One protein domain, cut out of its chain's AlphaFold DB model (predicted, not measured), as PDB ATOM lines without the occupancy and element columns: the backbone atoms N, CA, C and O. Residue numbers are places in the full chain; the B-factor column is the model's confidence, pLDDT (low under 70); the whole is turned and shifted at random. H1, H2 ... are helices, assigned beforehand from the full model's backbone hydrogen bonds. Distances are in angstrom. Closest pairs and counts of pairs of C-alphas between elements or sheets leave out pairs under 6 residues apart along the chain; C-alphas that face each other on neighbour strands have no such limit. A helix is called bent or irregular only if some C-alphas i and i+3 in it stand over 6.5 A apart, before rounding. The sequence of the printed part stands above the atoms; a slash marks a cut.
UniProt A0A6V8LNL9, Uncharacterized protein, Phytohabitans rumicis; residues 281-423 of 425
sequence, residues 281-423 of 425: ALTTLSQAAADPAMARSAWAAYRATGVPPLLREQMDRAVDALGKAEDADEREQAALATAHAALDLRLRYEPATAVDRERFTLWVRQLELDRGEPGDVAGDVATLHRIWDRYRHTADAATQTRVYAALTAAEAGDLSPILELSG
ATOM      1  N   ALA A 281     476.689 344.216 427.451       95.31
ATOM      2  CA  ALA A 281     475.643 344.532 426.483       95.31
ATOM      3  C   ALA A 281     476.054 345.628 425.481       95.31
ATOM      4  O   ALA A 281     475.733 345.509 424.303       95.31
ATOM      5  N   LEU A 282     476.790 346.660 425.914       95.69
ATOM      6  CA  LEU A 282     477.296 347.698 425.010       95.69
ATOM      7  C   LEU A 282     478.415 347.171 424.115       95.69
ATOM      8  O   LEU A 282     478.437 347.496 422.935       95.69
ATOM      9  N   THR A 283     479.298 346.319 424.646       93.81
ATOM     10  CA  THR A 283     480.309 345.624 423.834       93.81
ATOM     11  C   THR A 283     479.652 344.734 422.781       93.81
ATOM     12  O   THR A 283     480.063 344.748 421.627       93.81
ATOM     13  N   THR A 284     478.598 343.998 423.151       93.44
ATOM     14  CA  THR A 284     477.808 343.223 422.191       93.44
ATOM     15  C   THR A 284     477.206 344.135 421.132       93.44
ATOM     16  O   THR A 284     477.381 343.844 419.964       93.44
ATOM     17  N   LEU A 285     476.556 345.243 421.494       95.00
ATOM     18  CA  LEU A 285     475.943 346.152 420.516       95.00
ATOM     19  C   LEU A 285     476.962 346.803 419.570       95.00
ATOM     20  O   LEU A 285     476.678 346.927 418.385       95.00
ATOM     21  N   SER A 286     478.151 347.173 420.057       90.50
ATOM     22  CA  SER A 286     479.188 347.779 419.210       90.50
ATOM     23  C   SER A 286     479.905 346.772 418.301       90.50
ATOM     24  O   SER A 286     480.552 347.178 417.341       90.50
ATOM     25  N   GLN A 287     479.807 345.469 418.591       82.00
ATOM     26  CA  GLN A 287     480.459 344.388 417.832       82.00
ATOM     27  C   GLN A 287     479.481 343.486 417.071       82.00
ATOM     28  O   GLN A 287     479.906 342.693 416.231       82.00
ATOM     29  N   ALA A 288     478.187 343.561 417.379       63.00
ATOM     30  CA  ALA A 288     477.137 342.751 416.789       63.00
ATOM     31  C   ALA A 288     476.957 343.131 415.320       63.00
ATOM     32  O   ALA A 288     476.131 343.967 414.969       63.00
ATOM     33  N   ALA A 289     477.732 342.491 414.451       62.12
ATOM     34  CA  ALA A 289     477.497 342.519 413.023       62.12
ATOM     35  C   ALA A 289     476.116 341.894 412.741       62.12
ATOM     36  O   ALA A 289     475.909 340.694 412.918       62.12
ATOM     37  N   ALA A 290     475.167 342.742 412.349       67.31
ATOM     38  CA  ALA A 290     473.931 342.419 411.643       67.31
ATOM     39  C   ALA A 290     472.880 341.478 412.287       67.31
ATOM     40  O   ALA A 290     471.850 341.284 411.648       67.31
ATOM     41  N   ASP A 291     473.045 340.906 413.493       89.12
ATOM     42  CA  ASP A 291     471.988 340.084 414.134       89.12
ATOM     43  C   ASP A 291     470.960 340.953 414.897       89.12
ATOM     44  O   ASP A 291     471.248 341.427 416.008       89.12
ATOM     45  N   PRO A 292     469.718 341.108 414.387       91.94
ATOM     46  CA  PRO A 292     468.727 341.977 415.013       91.94
ATOM     47  C   PRO A 292     468.184 341.418 416.334       91.94
ATOM     48  O   PRO A 292     467.755 342.176 417.205       91.94
ATOM     49  N   ALA A 293     468.151 340.091 416.507       93.38
ATOM     50  CA  ALA A 293     467.650 339.472 417.731       93.38
ATOM     51  C   ALA A 293     468.651 339.644 418.877       93.38
ATOM     52  O   ALA A 293     468.257 339.989 419.995       93.38
ATOM     53  N   MET A 294     469.940 339.465 418.581       93.94
ATOM     54  CA  MET A 294     471.015 339.736 419.533       93.94
ATOM     55  C   MET A 294     471.049 341.218 419.922       93.94
ATOM     56  O   MET A 294     471.076 341.515 421.119       93.94
ATOM     57  N   ALA A 295     470.966 342.136 418.951       94.94
ATOM     58  CA  ALA A 295     470.934 343.574 419.216       94.94
ATOM     59  C   ALA A 295     469.753 343.965 420.121       94.94
ATOM     60  O   ALA A 295     469.950 344.602 421.155       94.94
ATOM     61  N   ARG A 296     468.533 343.493 419.822       95.12
ATOM     62  CA  ARG A 296     467.353 343.733 420.677       95.12
ATOM     63  C   ARG A 296     467.536 343.219 422.103       95.12
ATOM     64  O   ARG A 296     467.162 343.908 423.050       95.12
ATOM     65  N   SER A 297     468.100 342.022 422.265       94.81
ATOM     66  CA  SER A 297     468.334 341.421 423.584       94.81
ATOM     67  C   SER A 297     469.366 342.211 424.397       94.81
ATOM     68  O   SER A 297     469.111 342.574 425.548       94.81
ATOM     69  N   ALA A 298     470.506 342.544 423.782       95.56
ATOM     70  CA  ALA A 298     471.558 343.330 424.419       95.56
ATOM     71  C   ALA A 298     471.063 344.737 424.785       95.56
ATOM     72  O   ALA A 298     471.267 345.197 425.912       95.56
ATOM     73  N   TRP A 299     470.335 345.393 423.880       96.44
ATOM     74  CA  TRP A 299     469.743 346.695 424.156       96.44
ATOM     75  C   TRP A 299     468.728 346.640 425.294       96.44
ATOM     76  O   TRP A 299     468.822 347.438 426.223       96.44
ATOM     77  N   ALA A 300     467.816 345.663 425.303       95.19
ATOM     78  CA  ALA A 300     466.862 345.496 426.397       95.19
ATOM     79  C   ALA A 300     467.560 345.325 427.759       95.19
ATOM     80  O   ALA A 300     467.111 345.899 428.754       95.19
ATOM     81  N   ALA A 301     468.680 344.592 427.799       94.19
ATOM     82  CA  ALA A 301     469.472 344.410 429.011       94.19
ATOM     83  C   ALA A 301     470.115 345.720 429.503       94.19
ATOM     84  O   ALA A 301     470.095 345.997 430.702       94.19
ATOM     85  N   TYR A 302     470.661 346.543 428.601       95.62
ATOM     86  CA  TYR A 302     471.300 347.807 428.980       95.62
ATOM     87  C   TYR A 302     470.293 348.930 429.270       95.62
ATOM     88  O   TYR A 302     470.462 349.677 430.235       95.62
ATOM     89  N   ARG A 303     469.209 349.036 428.493       93.94
ATOM     90  CA  ARG A 303     468.183 350.092 428.598       93.94
ATOM     91  C   ARG A 303     467.583 350.209 430.003       93.94
ATOM     92  O   ARG A 303     467.210 351.301 430.427       93.94
ATOM     93  N   ALA A 304     467.538 349.103 430.746       86.00
ATOM     94  CA  ALA A 304     467.052 349.043 432.124       86.00
ATOM     95  C   ALA A 304     467.941 349.775 433.156       86.00
ATOM     96  O   ALA A 304     467.521 349.951 434.296       86.00
ATOM     97  N   THR A 305     469.151 350.206 432.780       81.69
ATOM     98  CA  THR A 305     470.146 350.790 433.703       81.69
ATOM     99  C   THR A 305     470.049 352.311 433.881       81.69
ATOM    100  O   THR A 305     470.726 352.860 434.747       81.69
ATOM    101  N   GLY A 306     469.186 352.993 433.117       84.31
ATOM    102  CA  GLY A 306     469.076 354.457 433.113       84.31
ATOM    103  C   GLY A 306     469.952 355.093 432.030       84.31
ATOM    104  O   GLY A 306     471.148 355.320 432.214       84.31
ATOM    105  N   VAL A 307     469.330 355.391 430.888       94.75
ATOM    106  CA  VAL A 307     470.005 355.879 429.677       94.75
ATOM    107  C   VAL A 307     469.587 357.322 429.372       94.75
ATOM    108  O   VAL A 307     468.377 357.595 429.422       94.75
ATOM    109  N   PRO A 308     470.532 358.221 429.019       96.44
ATOM    110  CA  PRO A 308     470.213 359.560 428.542       96.44
ATOM    111  C   PRO A 308     469.114 359.531 427.471       96.44
ATOM    112  O   PRO A 308     469.176 358.687 426.573       96.44
ATOM    113  N   PRO A 309     468.083 360.394 427.552       95.19
ATOM    114  CA  PRO A 309     466.914 360.300 426.678       95.19
ATOM    115  C   PRO A 309     467.237 360.284 425.182       95.19
ATOM    116  O   PRO A 309     466.727 359.413 424.482       95.19
ATOM    117  N   LEU A 310     468.124 361.174 424.725       96.50
ATOM    118  CA  LEU A 310     468.498 361.276 423.311       96.50
ATOM    119  C   LEU A 310     469.285 360.052 422.826       96.50
ATOM    120  O   LEU A 310     468.995 359.525 421.756       96.50
ATOM    121  N   LEU A 311     470.208 359.523 423.639       97.88
ATOM    122  CA  LEU A 311     470.933 358.289 423.298       97.88
ATOM    123  C   LEU A 311     470.016 357.059 423.295       97.88
ATOM    124  O   LEU A 311     470.192 356.143 422.495       97.88
ATOM    125  N   ARG A 312     469.009 357.031 424.174       97.31
ATOM    126  CA  ARG A 312     467.978 355.987 424.160       97.31
ATOM    127  C   ARG A 312     467.150 356.040 422.885       97.31
ATOM    128  O   ARG A 312     466.918 354.990 422.304       97.31
ATOM    129  N   GLU A 313     466.724 357.224 422.458       96.31
ATOM    130  CA  GLU A 313     465.982 357.391 421.207       96.31
ATOM    131  C   GLU A 313     466.822 357.003 419.987       96.31
ATOM    132  O   GLU A 313     466.346 356.271 419.123       96.31
ATOM    133  N   GLN A 314     468.080 357.444 419.931       97.06
ATOM    134  CA  GLN A 314     469.023 357.066 418.880       97.06
ATOM    135  C   GLN A 314     469.175 355.540 418.782       97.06
ATOM    136  O   GLN A 314     469.041 354.977 417.696       97.06
ATOM    137  N   MET A 315     469.397 354.863 419.913       97.62
ATOM    138  CA  MET A 315     469.543 353.407 419.948       97.62
ATOM    139  C   MET A 315     468.230 352.674 419.634       97.62
ATOM    140  O   MET A 315     468.251 351.702 418.882       97.62
ATOM    141  N   ASP A 316     467.091 353.140 420.163       97.25
ATOM    142  CA  ASP A 316     465.767 352.587 419.840       97.25
ATOM    143  C   ASP A 316     465.534 352.647 418.313       97.25
ATOM    144  O   ASP A 316     465.185 351.632 417.708       97.25
ATOM    145  N   ARG A 317     465.823 353.789 417.663       96.25
ATOM    146  CA  ARG A 317     465.723 353.941 416.199       96.25
ATOM    147  C   ARG A 317     466.664 353.004 415.439       96.25
ATOM    148  O   ARG A 317     466.225 352.366 414.485       96.25
ATOM    149  N   ALA A 318     467.927 352.907 415.850       96.25
ATOM    150  CA  ALA A 318     468.922 352.075 415.173       96.25
ATOM    151  C   ALA A 318     468.580 350.574 415.248       96.25
ATOM    152  O   ALA A 318     468.592 349.875 414.234       96.25
ATOM    153  N   VAL A 319     468.184 350.087 416.430       96.50
ATOM    154  CA  VAL A 319     467.777 348.687 416.634       96.50
ATOM    155  C   VAL A 319     466.482 348.360 415.881       96.50
ATOM    156  O   VAL A 319     466.346 347.259 415.337       96.50
ATOM    157  N   ASP A 320     465.537 349.301 415.821       96.69
ATOM    158  CA  ASP A 320     464.307 349.139 415.044       96.69
ATOM    159  C   ASP A 320     464.583 349.083 413.536       96.69
ATOM    160  O   ASP A 320     464.000 348.238 412.854       96.69
ATOM    161  N   ALA A 321     465.471 349.939 413.018       96.06
ATOM    162  CA  ALA A 321     465.900 349.908 411.619       96.06
ATOM    163  C   ALA A 321     466.563 348.565 411.277       96.06
ATOM    164  O   ALA A 321     466.184 347.918 410.303       96.06
ATOM    165  N   LEU A 322     467.443 348.070 412.152       95.81
ATOM    166  CA  LEU A 322     468.104 346.776 411.971       95.81
ATOM    167  C   LEU A 322     467.103 345.612 411.934       95.81
ATOM    168  O   LEU A 322     467.297 344.629 411.222       95.81
ATOM    169  N   GLY A 323     466.008 345.710 412.693       95.31
ATOM    170  CA  GLY A 323     464.925 344.728 412.670       95.31
ATOM    171  C   GLY A 323     464.018 344.787 411.439       95.31
ATOM    172  O   GLY A 323     463.299 343.815 411.205       95.31
ATOM    173  N   LYS A 324     464.027 345.902 410.699       96.88
ATOM    174  CA  LYS A 324     463.175 346.155 409.527       96.88
ATOM    175  C   LYS A 324     463.910 346.030 408.194       96.88
ATOM    176  O   LYS A 324     463.222 345.914 407.190       96.88
ATOM    177  N   ALA A 325     465.242 346.041 408.203       96.00
ATOM    178  CA  ALA A 325     466.067 345.934 407.004       96.00
ATOM    179  C   ALA A 325     465.657 344.743 406.121       96.00
ATOM    180  O   ALA A 325     465.652 343.587 406.574       96.00
ATOM    181  N   GLU A 326     465.320 345.036 404.870       95.69
ATOM    182  CA  GLU A 326     464.796 344.074 403.901       95.69
ATOM    183  C   GLU A 326     465.919 343.407 403.097       95.69
ATOM    184  O   GLU A 326     465.804 342.232 402.730       95.69
ATOM    185  N   ASP A 327     467.036 344.110 402.905       94.75
ATOM    186  CA  ASP A 327     468.215 343.616 402.193       94.75
ATOM    187  C   ASP A 327     469.509 343.664 403.031       94.75
ATOM    188  O   ASP A 327     469.489 343.836 404.255       94.75
ATOM    189  N   ALA A 328     470.635 343.338 402.391       92.56
ATOM    190  CA  ALA A 328     471.931 343.240 403.049       92.56
ATOM    191  C   ALA A 328     472.550 344.614 403.344       92.56
ATOM    192  O   ALA A 328     473.148 344.766 404.409       92.56
ATOM    193  N   ASP A 329     472.366 345.586 402.454       92.56
ATOM    194  CA  ASP A 329     472.972 346.913 402.558       92.56
ATOM    195  C   ASP A 329     472.224 347.726 403.619       92.56
ATOM    196  O   ASP A 329     472.841 348.271 404.532       92.56
ATOM    197  N   GLU A 330     470.885 347.679 403.613       94.69
ATOM    198  CA  GLU A 330     470.054 348.246 404.681       94.69
ATOM    199  C   GLU A 330     470.404 347.648 406.050       94.69
ATOM    200  O   GLU A 330     470.432 348.345 407.072       94.69
ATOM    201  N   ARG A 331     470.681 346.338 406.094       95.31
ATOM    202  CA  ARG A 331     471.028 345.647 407.339       95.31
ATOM    203  C   ARG A 331     472.408 346.045 407.838       95.31
ATOM    204  O   ARG A 331     472.568 346.222 409.045       95.31
ATOM    205  N   GLU A 332     473.382 346.175 406.944       94.25
ATOM    206  CA  GLU A 332     474.726 346.629 407.293       94.25
ATOM    207  C   GLU A 332     474.699 348.091 407.753       94.25
ATOM    208  O   GLU A 332     475.202 348.384 408.839       94.25
ATOM    209  N   GLN A 333     474.003 348.980 407.034       95.38
ATOM    210  CA  GLN A 333     473.819 350.382 407.426       95.38
ATOM    211  C   GLN A 333     473.191 350.498 408.822       95.38
ATOM    212  O   GLN A 333     473.674 351.233 409.689       95.38
ATOM    213  N   ALA A 334     472.125 349.738 409.086       96.06
ATOM    214  CA  ALA A 334     471.467 349.746 410.388       96.06
ATOM    215  C   ALA A 334     472.327 349.116 411.501       96.06
ATOM    216  O   ALA A 334     472.249 349.530 412.665       96.06
ATOM    217  N   ALA A 335     473.174 348.137 411.170       96.62
ATOM    218  CA  ALA A 335     474.143 347.571 412.103       96.62
ATOM    219  C   ALA A 335     475.242 348.585 412.456       96.62
ATOM    220  O   ALA A 335     475.571 348.726 413.635       96.62
ATOM    221  N   LEU A 336     475.760 349.334 411.476       96.12
ATOM    222  CA  LEU A 336     476.706 350.430 411.705       96.12
ATOM    223  C   LEU A 336     476.081 351.520 412.580       96.12
ATOM    224  O   LEU A 336     476.677 351.904 413.587       96.12
ATOM    225  N   ALA A 337     474.845 351.937 412.292       96.62
ATOM    226  CA  ALA A 337     474.117 352.898 413.122       96.62
ATOM    227  C   ALA A 337     473.942 352.405 414.573       96.62
ATOM    228  O   ALA A 337     474.142 353.168 415.522       96.62
ATOM    229  N   THR A 338     473.631 351.117 414.761       97.88
ATOM    230  CA  THR A 338     473.529 350.492 416.092       97.88
ATOM    231  C   THR A 338     474.875 350.518 416.818       97.88
ATOM    232  O   THR A 338     474.939 350.850 418.005       97.88
ATOM    233  N   ALA A 339     475.965 350.222 416.109       97.69
ATOM    234  CA  ALA A 339     477.304 350.237 416.676       97.69
ATOM    235  C   ALA A 339     477.762 351.660 417.046       97.69
ATOM    236  O   ALA A 339     478.283 351.855 418.145       97.69
ATOM    237  N   HIS A 340     477.495 352.668 416.208       97.69
ATOM    238  CA  HIS A 340     477.759 354.075 416.529       97.69
ATOM    239  C   HIS A 340     476.973 354.544 417.761       97.69
ATOM    240  O   HIS A 340     477.562 355.123 418.675       97.69
ATOM    241  N   ALA A 341     475.679 354.218 417.852       97.81
ATOM    242  CA  ALA A 341     474.866 354.533 419.028       97.81
ATOM    243  C   ALA A 341     475.391 353.837 420.301       97.81
ATOM    244  O   ALA A 341     475.347 354.392 421.402       97.81
ATOM    245  N   ALA A 342     475.934 352.621 420.176       98.00
ATOM    246  CA  ALA A 342     476.565 351.924 421.294       98.00
ATOM    247  C   ALA A 342     477.857 352.622 421.738       98.00
ATOM    248  O   ALA A 342     478.099 352.740 422.938       98.00
ATOM    249  N   LEU A 343     478.664 353.113 420.794       98.31
ATOM    250  CA  LEU A 343     479.879 353.879 421.081       98.31
ATOM    251  C   LEU A 343     479.576 355.206 421.797       98.31
ATOM    252  O   LEU A 343     480.289 355.560 422.735       98.31
ATOM    253  N   ASP A 344     478.476 355.882 421.460       98.25
ATOM    254  CA  ASP A 344     478.030 357.082 422.185       98.25
ATOM    255  C   ASP A 344     477.679 356.776 423.652       98.25
ATOM    256  O   ASP A 344     478.033 357.529 424.559       98.25
ATOM    257  N   LEU A 345     477.039 355.634 423.919       98.06
ATOM    258  CA  LEU A 345     476.780 355.169 425.287       98.06
ATOM    259  C   LEU A 345     478.065 354.775 426.018       98.06
ATOM    260  O   LEU A 345     478.183 354.985 427.229       98.06
ATOM    261  N   ARG A 346     479.028 354.205 425.291       97.94
ATOM    262  CA  ARG A 346     480.317 353.783 425.836       97.94
ATOM    263  C   ARG A 346     481.223 354.945 426.229       97.94
ATOM    264  O   ARG A 346     481.989 354.763 427.171       97.94
ATOM    265  N   LEU A 347     481.059 356.140 425.647       98.06
ATOM    266  CA  LEU A 347     481.745 357.358 426.114       98.06
ATOM    267  C   LEU A 347     481.606 357.562 427.625       98.06
ATOM    268  O   LEU A 347     482.534 358.014 428.286       98.06
ATOM    269  N   ARG A 348     480.472 357.165 428.205       97.62
ATOM    270  CA  ARG A 348     480.245 357.278 429.648       97.62
ATOM    271  C   ARG A 348     481.143 356.361 430.483       97.62
ATOM    272  O   ARG A 348     481.175 356.539 431.687       97.62
ATOM    273  N   TYR A 349     481.836 355.381 429.917       97.88
ATOM    274  CA  TYR A 349     482.588 354.367 430.672       97.88
ATOM    275  C   TYR A 349     484.074 354.315 430.319       97.88
ATOM    276  O   TYR A 349     484.850 353.695 431.046       97.88
ATOM    277  N   GLU A 350     484.487 354.921 429.208       96.81
ATOM    278  CA  GLU A 350     485.859 354.822 428.721       96.81
ATOM    279  C   GLU A 350     486.346 356.126 428.070       96.81
ATOM    280  O   GLU A 350     485.539 356.992 427.734       96.81
ATOM    281  N   PRO A 351     487.670 356.306 427.902       97.19
ATOM    282  CA  PRO A 351     488.219 357.522 427.311       97.19
ATOM    283  C   PRO A 351     487.728 357.753 425.877       97.19
ATOM    284  O   PRO A 351     487.692 356.818 425.077       97.19
ATOM    285  N   ALA A 352     487.471 359.015 425.515       97.56
ATOM    286  CA  ALA A 352     487.040 359.394 424.166       97.56
ATOM    287  C   ALA A 352     487.979 358.867 423.064       97.56
ATOM    288  O   ALA A 352     487.518 358.379 422.043       97.56
ATOM    289  N   THR A 353     489.294 358.835 423.305       97.69
ATOM    290  CA  THR A 353     490.277 358.297 422.347       97.69
ATOM    291  C   THR A 353     490.150 356.790 422.100       97.69
ATOM    292  O   THR A 353     490.528 356.317 421.027       97.69
ATOM    293  N   ALA A 354     489.637 356.020 423.066       97.12
ATOM    294  CA  ALA A 354     489.330 354.604 422.869       97.12
ATOM    295  C   ALA A 354     488.077 354.445 421.998       97.12
ATOM    296  O   ALA A 354     488.096 353.677 421.037       97.12
ATOM    297  N   VAL A 355     487.039 355.243 422.276       98.12
ATOM    298  CA  VAL A 355     485.808 355.285 421.475       98.12
ATOM    299  C   VAL A 355     486.089 355.730 420.038       98.12
ATOM    300  O   VAL A 355     485.642 355.073 419.103       98.12
ATOM    301  N   ASP A 356     486.878 356.785 419.835       98.31
ATOM    302  CA  ASP A 356     487.207 357.305 418.504       98.31
ATOM    303  C   ASP A 356     488.002 356.297 417.659       98.31
ATOM    304  O   ASP A 356     487.813 356.224 416.449       98.31
ATOM    305  N   ARG A 357     488.830 355.440 418.272       97.06
ATOM    306  CA  ARG A 357     489.508 354.348 417.552       97.06
ATOM    307  C   ARG A 357     488.523 353.307 417.015       97.06
ATOM    308  O   ARG A 357     488.710 352.782 415.915       97.06
ATOM    309  N   GLU A 358     487.480 352.996 417.779       96.44
ATOM    310  CA  GLU A 358     486.410 352.112 417.313       96.44
ATOM    311  C   GLU A 358     485.518 352.810 416.282       96.44
ATOM    312  O   GLU A 358     485.206 352.201 415.262       96.44
ATOM    313  N   ARG A 359     485.203 354.101 416.462       97.38
ATOM    314  CA  ARG A 359     484.486 354.889 415.445       97.38
ATOM    315  C   ARG A 359     485.244 354.943 414.127       97.38
ATOM    316  O   ARG A 359     484.620 354.772 413.091       97.38
ATOM    317  N   PHE A 360     486.565 355.119 414.157       98.00
ATOM    318  CA  PHE A 360     487.396 355.074 412.955       98.00
ATOM    319  C   PHE A 360     487.205 353.742 412.219       98.00
ATOM    320  O   PHE A 360     487.027 353.714 411.011       98.00
ATOM    321  N   THR A 361     487.160 352.631 412.957       96.00
ATOM    322  CA  THR A 361     486.932 351.300 412.374       96.00
ATOM    323  C   THR A 361     485.530 351.166 411.769       96.00
ATOM    324  O   THR A 361     485.387 350.573 410.702       96.00
ATOM    325  N   LEU A 362     484.497 351.720 412.415       95.88
ATOM    326  CA  LEU A 362     483.134 351.726 411.874       95.88
ATOM    327  C   LEU A 362     483.013 352.597 410.619       95.88
ATOM    328  O   LEU A 362     482.385 352.168 409.661       95.88
ATOM    329  N   TRP A 363     483.680 353.750 410.576       97.62
ATOM    330  CA  TRP A 363     483.705 354.598 409.382       97.62
ATOM    331  C   TRP A 363     484.482 353.976 408.220       97.62
ATOM    332  O   TRP A 363     484.109 354.181 407.076       97.62
ATOM    333  N   VAL A 364     485.501 353.144 408.471       97.19
ATOM    334  CA  VAL A 364     486.121 352.344 407.395       97.19
ATOM    335  C   VAL A 364     485.138 351.308 406.829       97.19
ATOM    336  O   VAL A 364     485.199 350.995 405.644       97.19
ATOM    337  N   ARG A 365     484.213 350.781 407.643       95.31
ATOM    338  CA  ARG A 365     483.138 349.899 407.151       95.31
ATOM    339  C   ARG A 365     482.056 350.673 406.398       95.31
ATOM    340  O   ARG A 365     481.588 350.170 405.384       95.31
ATOM    341  N   GLN A 366     481.697 351.868 406.870       96.56
ATOM    342  CA  GLN A 366     480.794 352.782 406.159       96.56
ATOM    343  C   GLN A 366     481.354 353.112 404.767       96.56
ATOM    344  O   GLN A 366     480.678 352.884 403.774       96.56
ATOM    345  N   LEU A 367     482.649 353.434 404.694       96.62
ATOM    346  CA  LEU A 367     483.368 353.698 403.447       96.62
ATOM    347  C   LEU A 367     483.283 352.543 402.436       96.62
ATOM    348  O   LEU A 367     483.171 352.775 401.234       96.62
ATOM    349  N   GLU A 368     483.360 351.292 402.902       94.94
ATOM    350  CA  GLU A 368     483.204 350.119 402.031       94.94
ATOM    351  C   GLU A 368     481.763 349.955 401.543       94.94
ATOM    352  O   GLU A 368     481.555 349.602 400.383       94.94
ATOM    353  N   LEU A 369     480.780 350.215 402.411       94.75
ATOM    354  CA  LEU A 369     479.362 350.184 402.048       94.75
ATOM    355  C   LEU A 369     479.046 351.256 400.992       94.75
ATOM    356  O   LEU A 369     478.337 350.981 400.027       94.75
ATOM    357  N   ASP A 370     479.662 352.429 401.116       96.81
ATOM    358  CA  ASP A 370     479.442 353.584 400.245       96.81
ATOM    359  C   ASP A 370     480.303 353.596 398.979       96.81
ATOM    360  O   ASP A 370     480.174 354.495 398.154       96.81
ATOM    361  N   ARG A 371     481.146 352.580 398.742       94.19
ATOM    362  CA  ARG A 371     482.108 352.515 397.617       94.19
ATOM    363  C   ARG A 371     481.529 352.781 396.216       94.19
ATOM    364  O   ARG A 371     482.292 352.996 395.272       94.19
ATOM    365  N   GLY A 372     480.211 352.662 396.051       92.50
ATOM    366  CA  GLY A 372     479.483 352.926 394.807       92.50
ATOM    367  C   GLY A 372     479.082 354.390 394.595       92.50
ATOM    368  O   GLY A 372     478.762 354.754 393.465       92.50
ATOM    369  N   GLU A 373     479.144 355.219 395.635       96.31
ATOM    370  CA  GLU A 373     478.644 356.593 395.676       96.31
ATOM    371  C   GLU A 373     479.808 357.561 395.969       96.31
ATOM    372  O   GLU A 373     480.205 357.744 397.118       96.31
ATOM    373  N   PRO A 374     480.417 358.196 394.944       95.75
ATOM    374  CA  PRO A 374     481.662 358.952 395.116       95.75
ATOM    375  C   PRO A 374     481.603 360.098 396.133       95.75
ATOM    376  O   PRO A 374     482.611 360.378 396.778       95.75
ATOM    377  N   GLY A 375     480.451 360.766 396.256       96.56
ATOM    378  CA  GLY A 375     480.265 361.831 397.246       96.56
ATOM    379  C   GLY A 375     480.257 361.282 398.670       96.56
ATOM    380  O   GLY A 375     480.954 361.798 399.538       96.56
ATOM    381  N   ASP A 376     479.571 360.164 398.884       97.62
ATOM    382  CA  ASP A 376     479.529 359.490 400.181       97.62
ATOM    383  C   ASP A 376     480.927 358.992 400.580       97.62
ATOM    384  O   ASP A 376     481.401 359.303 401.669       97.62
ATOM    385  N   VAL A 377     481.667 358.376 399.648       98.25
ATOM    386  CA  VAL A 377     483.079 357.997 399.853       98.25
ATOM    387  C   VAL A 377     483.937 359.195 400.268       98.25
ATOM    388  O   VAL A 377     484.745 359.088 401.192       98.25
ATOM    389  N   ALA A 378     483.794 360.340 399.597       98.38
ATOM    390  CA  ALA A 378     484.565 361.537 399.927       98.38
ATOM    391  C   ALA A 378     484.238 362.053 401.340       98.38
ATOM    392  O   ALA A 378     485.154 362.365 402.109       98.38
ATOM    393  N   GLY A 379     482.953 362.068 401.707       98.50
ATOM    394  CA  GLY A 379     482.495 362.472 403.036       98.50
ATOM    395  C   GLY A 379     482.981 361.534 404.144       98.50
ATOM    396  O   GLY A 379     483.405 361.986 405.214       98.50
ATOM    397  N   ASP A 380     483.003 360.232 403.878       98.62
ATOM    398  CA  ASP A 380     483.505 359.214 404.799       98.62
ATOM    399  C   ASP A 380     485.013 359.363 405.028       98.62
ATOM    400  O   ASP A 380     485.482 359.340 406.170       98.62
ATOM    401  N   VAL A 381     485.789 359.592 403.960       98.56
ATOM    402  CA  VAL A 381     487.230 359.879 404.059       98.56
ATOM    403  C   VAL A 381     487.470 361.157 404.864       98.56
ATOM    404  O   VAL A 381     488.296 361.152 405.784       98.56
ATOM    405  N   ALA A 382     486.721 362.230 404.592       98.62
ATOM    406  CA  ALA A 382     486.808 363.469 405.362       98.62
ATOM    407  C   ALA A 382     486.533 363.221 406.856       98.62
ATOM    408  O   ALA A 382     487.297 363.672 407.715       98.62
ATOM    409  N   THR A 383     485.512 362.423 407.170       98.81
ATOM    410  CA  THR A 383     485.177 362.038 408.545       98.81
ATOM    411  C   THR A 383     486.298 361.234 409.207       98.81
ATOM    412  O   THR A 383     486.690 361.530 410.341       98.81
ATOM    413  N   LEU A 384     486.893 360.270 408.497       98.75
ATOM    414  CA  LEU A 384     488.028 359.484 408.988       98.75
ATOM    415  C   LEU A 384     489.233 360.363 409.344       98.75
ATOM    416  O   LEU A 384     489.861 360.135 410.382       98.75
ATOM    417  N   HIS A 385     489.531 361.399 408.552       98.56
ATOM    418  CA  HIS A 385     490.565 362.375 408.905       98.56
ATOM    419  C   HIS A 385     490.262 363.073 410.232       98.56
ATOM    420  O   HIS A 385     491.150 363.178 411.081       98.56
ATOM    421  N   ARG A 386     489.021 363.539 410.433       98.44
ATOM    422  CA  ARG A 386     488.632 364.240 411.668       98.44
ATOM    423  C   ARG A 386     488.752 363.339 412.886       98.44
ATOM    424  O   ARG A 386     489.350 363.738 413.880       98.44
ATOM    425  N   ILE A 387     488.275 362.099 412.791       98.69
ATOM    426  CA  ILE A 387     488.389 361.123 413.880       98.69
ATOM    427  C   ILE A 387     489.862 360.807 414.167       98.69
ATOM    428  O   ILE A 387     490.267 360.755 415.330       98.69
ATOM    429  N   TRP A 388     490.693 360.648 413.133       98.50
ATOM    430  CA  TRP A 388     492.126 360.414 413.297       98.50
ATOM    431  C   TRP A 388     492.823 361.550 414.060       98.50
ATOM    432  O   TRP A 388     493.621 361.278 414.964       98.50
ATOM    433  N   ASP A 389     492.488 362.813 413.779       98.12
ATOM    434  CA  ASP A 389     493.060 363.972 414.478       98.12
ATOM    435  C   ASP A 389     492.851 363.915 416.000       98.12
ATOM    436  O   ASP A 389     493.749 364.297 416.764       98.12
ATOM    437  N   ARG A 390     491.723 363.352 416.449       98.25
ATOM    438  CA  ARG A 390     491.351 363.252 417.869       98.25
ATOM    439  C   ARG A 390     492.244 362.305 418.660       98.25
ATOM    440  O   ARG A 390     492.536 362.577 419.823       98.25
ATOM    441  N   TYR A 391     492.734 361.216 418.059       97.69
ATOM    442  CA  TYR A 391     493.484 360.187 418.797       97.69
ATOM    443  C   TYR A 391     494.880 359.865 418.253       97.69
ATOM    444  O   TYR A 391     495.621 359.133 418.920       97.69
ATOM    445  N   ARG A 392     495.308 360.431 417.114       97.19
ATOM    446  CA  ARG A 392     496.631 360.167 416.503       97.19
ATOM    447  C   ARG A 392     497.814 360.350 417.451       97.19
ATOM    448  O   ARG A 392     498.792 359.614 417.372       97.19
ATOM    449  N   HIS A 393     497.708 361.294 418.383       96.44
ATOM    450  CA  HIS A 393     498.733 361.598 419.381       96.44
ATOM    451  C   HIS A 393     498.988 360.437 420.363       96.44
ATOM    452  O   HIS A 393     500.019 360.408 421.030       96.44
ATOM    453  N   THR A 394     498.066 359.473 420.440       96.62
ATOM    454  CA  THR A 394     498.193 358.251 421.251       96.62
ATOM    455  C   THR A 394     498.845 357.088 420.494       96.62
ATOM    456  O   THR A 394     499.156 356.063 421.101       96.62
ATOM    457  N   ALA A 395     499.032 357.214 419.175       95.81
ATOM    458  CA  ALA A 395     499.586 356.172 418.318       95.81
ATOM    459  C   ALA A 395     501.107 356.308 418.157       95.81
ATOM    460  O   ALA A 395     501.648 357.415 418.147       95.81
ATOM    461  N   ASP A 396     501.797 355.180 417.970       96.88
ATOM    462  CA  ASP A 396     503.221 355.176 417.626       96.88
ATOM    463  C   ASP A 396     503.486 355.723 416.209       96.88
ATOM    464  O   ASP A 396     502.601 355.772 415.352       96.88
ATOM    465  N   ALA A 397     504.731 356.130 415.948       97.12
ATOM    466  CA  ALA A 397     505.118 356.760 414.685       97.12
ATOM    467  C   ALA A 397     504.871 355.868 413.450       97.12
ATOM    468  O   ALA A 397     504.554 356.377 412.373       97.12
ATOM    469  N   ALA A 398     504.992 354.542 413.595       96.94
ATOM    470  CA  ALA A 398     504.761 353.601 412.500       96.94
ATOM    471  C   ALA A 398     503.272 353.536 412.134       96.94
ATOM    472  O   ALA A 398     502.908 353.592 410.960       96.94
ATOM    473  N   THR A 399     502.405 353.490 413.143       96.00
ATOM    474  CA  THR A 399     500.954 353.557 412.986       96.00
ATOM    475  C   THR A 399     500.540 354.897 412.401       96.00
ATOM    476  O   THR A 399     499.768 354.900 411.448       96.00
ATOM    477  N   GLN A 400     501.100 356.011 412.883       96.94
ATOM    478  CA  GLN A 400     500.791 357.327 412.323       96.94
ATOM    479  C   GLN A 400     501.147 357.426 410.837       96.94
ATOM    480  O   GLN A 400     500.316 357.847 410.038       96.94
ATOM    481  N   THR A 401     502.347 356.974 410.460       97.44
ATOM    482  CA  THR A 401     502.800 356.965 409.059       97.44
ATOM    483  C   THR A 401     501.877 356.122 408.181       97.44
ATOM    484  O   THR A 401     501.487 356.548 407.098       97.44
ATOM    485  N   ARG A 402     501.498 354.930 408.657       97.31
ATOM    486  CA  ARG A 402     500.641 353.999 407.918       97.31
ATOM    487  C   ARG A 402     499.217 354.533 407.737       97.31
ATOM    488  O   ARG A 402     498.704 354.465 406.628       97.31
ATOM    489  N   VAL A 403     498.595 355.063 408.794       97.62
ATOM    490  CA  VAL A 403     497.236 355.631 408.717       97.62
ATOM    491  C   VAL A 403     497.223 356.862 407.815       97.62
ATOM    492  O   VAL A 403     496.354 356.968 406.961       97.62
ATOM    493  N   TYR A 404     498.218 357.745 407.940       97.50
ATOM    494  CA  TYR A 404     498.352 358.906 407.061       97.50
ATOM    495  C   TYR A 404     498.445 358.496 405.587       97.50
ATOM    496  O   TYR A 404     497.685 358.995 404.766       97.50
ATOM    497  N   ALA A 405     499.321 357.540 405.256       98.00
ATOM    498  CA  ALA A 405     499.451 357.049 403.886       98.00
ATOM    499  C   ALA A 405     498.146 356.427 403.357       98.00
ATOM    500  O   ALA A 405     497.811 356.628 402.194       98.00
ATOM    501  N   ALA A 406     497.408 355.702 404.204       98.25
ATOM    502  CA  ALA A 406     496.140 355.094 403.823       98.25
ATOM    503  C   ALA A 406     495.036 356.128 403.567       98.25
ATOM    504  O   ALA A 406     494.315 356.011 402.583       98.25
ATOM    505  N   LEU A 407     494.941 357.153 404.415       98.12
ATOM    506  CA  LEU A 407     494.001 358.256 404.231       98.12
ATOM    507  C   LEU A 407     494.317 359.051 402.955       98.12
ATOM    508  O   LEU A 407     493.433 359.252 402.134       98.12
ATOM    509  N   THR A 408     495.589 359.389 402.716       98.06
ATOM    510  CA  THR A 408     496.012 360.069 401.478       98.06
ATOM    511  C   THR A 408     495.737 359.236 400.222       98.06
ATOM    512  O   THR A 408     495.395 359.785 399.176       98.06
ATOM    513  N   ALA A 409     495.888 357.910 400.290       98.00
ATOM    514  CA  ALA A 409     495.520 357.032 399.181       98.00
ATOM    515  C   ALA A 409     494.002 357.047 398.933       98.00
ATOM    516  O   ALA A 409     493.581 357.156 397.781       98.00
ATOM    517  N   ALA A 410     493.198 357.024 400.002       97.56
ATOM    518  CA  ALA A 410     491.744 357.079 399.914       97.56
ATOM    519  C   ALA A 410     491.242 358.413 399.332       97.56
ATOM    520  O   ALA A 410     490.390 358.397 398.448       97.56
ATOM    521  N   GLU A 411     491.834 359.549 399.722       95.94
ATOM    522  CA  GLU A 411     491.583 360.863 399.100       95.94
ATOM    523  C   GLU A 411     491.881 360.855 397.588       95.94
ATOM    524  O   GLU A 411     491.213 361.529 396.805       95.94
ATOM    525  N   ALA A 412     492.875 360.070 397.158       96.12
ATOM    526  CA  ALA A 412     493.228 359.887 395.751       96.12
ATOM    527  C   ALA A 412     492.386 358.811 395.028       96.12
ATOM    528  O   ALA A 412     492.628 358.537 393.849       96.12
ATOM    529  N   GLY A 413     491.409 358.205 395.712       94.81
ATOM    530  CA  GLY A 413     490.501 357.188 395.177       94.81
ATOM    531  C   GLY A 413     490.982 355.738 395.304       94.81
ATOM    532  O   GLY A 413     490.286 354.833 394.846       94.81
ATOM    533  N   ASP A 414     492.143 355.482 395.917       96.69
ATOM    534  CA  ASP A 414     492.586 354.123 396.253       96.69
ATOM    535  C   ASP A 414     492.183 353.769 397.687       96.69
ATOM    536  O   ASP A 414     492.878 354.086 398.654       96.69
ATOM    537  N   LEU A 415     491.049 353.078 397.819       96.19
ATOM    538  CA  LEU A 415     490.517 352.647 399.114       96.19
ATOM    539  C   LEU A 415     491.241 351.413 399.681       96.19
ATOM    540  O   LEU A 415     491.067 351.073 400.850       96.19
ATOM    541  N   SER A 416     492.074 350.728 398.892       95.81
ATOM    542  CA  SER A 416     492.675 349.449 399.304       95.81
ATOM    543  C   SER A 416     493.476 349.562 400.613       95.81
ATOM    544  O   SER A 416     493.236 348.766 401.524       95.81
ATOM    545  N   PRO A 417     494.374 350.559 400.785       96.88
ATOM    546  CA  PRO A 417     495.182 350.664 401.996       96.88
ATOM    547  C   PRO A 417     494.363 350.942 403.259       96.88
ATOM    548  O   PRO A 417     494.737 350.475 404.334       96.88
ATOM    549  N   ILE A 418     493.271 351.711 403.154       96.50
ATOM    550  CA  ILE A 418     492.441 352.060 404.313       96.50
ATOM    551  C   ILE A 418     491.570 350.874 404.744       96.50
ATOM    552  O   ILE A 418     491.486 350.582 405.938       96.50
ATOM    553  N   LEU A 419     491.029 350.114 403.788       94.12
ATOM    554  CA  LEU A 419     490.254 348.900 404.058       94.12
ATOM    555  C   LEU A 419     491.112 347.820 404.735       94.12
ATOM    556  O   LEU A 419     490.680 347.204 405.715       94.12
ATOM    557  N   GLU A 420     492.378 347.680 404.323       92.06
ATOM    558  CA  GLU A 420     493.339 346.764 404.950       92.06
ATOM    559  C   GLU A 420     493.614 347.073 406.436       92.06
ATOM    560  O   GLU A 420     493.931 346.154 407.197       92.06
ATOM    561  N   LEU A 421     493.473 348.329 406.889       86.75
ATOM    562  CA  LEU A 421     493.701 348.687 408.299       86.75
ATOM    563  C   LEU A 421     492.681 348.061 409.249       86.75
ATOM    564  O   LEU A 421     493.022 347.758 410.393       86.75
ATOM    565  N   SER A 422     491.444 347.898 408.788       68.94
ATOM    566  CA  SER A 422     490.330 347.389 409.594       68.94
ATOM    567  C   SER A 422     490.224 345.861 409.575       68.94
ATOM    568  O   SER A 422     489.482 345.280 410.365       68.94
ATOM    569  N   GLY A 423     490.970 345.197 408.684       56.81
ATOM    570  CA  GLY A 423     490.774 343.782 408.385       56.81
ATOM    571  C   GLY A 423     489.519 343.498 407.549       56.81
ATOM    572  O   GLY A 423     489.173 342.326 407.405       56.81
TER     573      GLY A 423
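Overview. This is residues 281 to 423 of the 425 residues of an uncharacterized protein of Phytohabitans rumicis (UniProt A0A6V8LNL9). Two groups of three long helices each stand side by side, H2, H3 and H4 in one and H5, H6 and H7 in the other, and they meet along H4 and H5 in the middle. A short helix bridges two members of each group: H1 packs across H2 and H4, and H8 packs across H5 and H7. The long helices from H2 to H7 run back and forth, each against the one before it, and the three of the first group form an up-and-down bundle. The printed part has 143 residues with eight named helices, H1 to H8 in order along the chain, and no named strand; the class is all helix. The whole is compact, with a radius of gyration of the C-alphas of 15.7 A, and spans 43 by 34 by 23 A along its three main axes.

Along the chain. H1 is residues 281 to 287, beginning at C-alpha 281 at (475.643, 344.532, 426.483). H2, residues 292 to 303, is 15.8 A from first to last C-alpha. H3, residues 309 to 324, is 22.5 A long. H4, residues 328 to 346, is 26.5 A long and ends at C-alpha 346 at (480.317, 353.783, 425.836). H5, residues 352 to 369, is 25.2 A long. H6, residues 374 to 394, is the longest helix by residues, with 30.9 A; it has a kink of 38 degrees near residue 388 and is irregular, C-alphas 390 and 393 being 7.7 A apart. H7, residues 397 to 411, is 21.0 A long. H8, residues 416 to 422, ends at C-alpha 422 at (490.330, 347.389, 409.594).

Arrangement. H2 and H3 form a hairpin and touch at a shallow tilt of 17 degrees, the C-alphas of Pro 292 and Gly 323 being their closest at 5.2 A. H3 and H4 form the next hairpin, at a shallow tilt of 22 degrees, closest at the C-alphas of Leu 322 and Ala 334, 4.8 A. H2 and H4 are near each other. H1 touches H2, with the C-alphas of Ala 281 and Ala 298 closest at 4.7 A. H1 also touches H4, which meets it with residues 338 to 346 alone; the closest C-alphas are those of Ser 286 and Ala 339, 4.0 A, at a steep tilt of 47 degrees. H4 and H5 are the hubs, touching three helices each; they run opposite ways at a shallow tilt of 7 degrees, closest at the C-alphas of Leu 343 and Val 355, 6.1 A. H5 and H6 touch at a shallow tilt of 22 degrees, closest at the C-alphas of Thr 353 and Tyr 391, 5.1 A. H6 and H7 touch, closest at the C-alphas of Arg 392 and Gln 400, 6.5 A. H8 touches H7 at a steep tilt of 50 degrees, with the C-alphas of Ala 406 and Ile 418 closest at 4.8 A. H8 also touches residues 361 to 368 of H5, closest at the C-alphas of Thr 361 and Ser 422, 5.9 A. Among the pairs that are apart are H1 and H3, H5 and H7, and H6 and H8. In H1, H2, H3, H4, H5 and H7 every O i to N i+4 pair is within hydrogen-bond range; in H6 it is 13 of 17, and in H8 1 of 3, beside 3 of 4 O i to N i+3 pairs.

Size, cuts and confidence. The two C-alphas farthest apart are those of Ala 304 and Ala 412, 46.1 A. The printed part has no cut, and the seven links between the helices are tight. The mean pLDDT of the printed part is 94.8, and residues 288 to 290 and 422 to 423 are under 70.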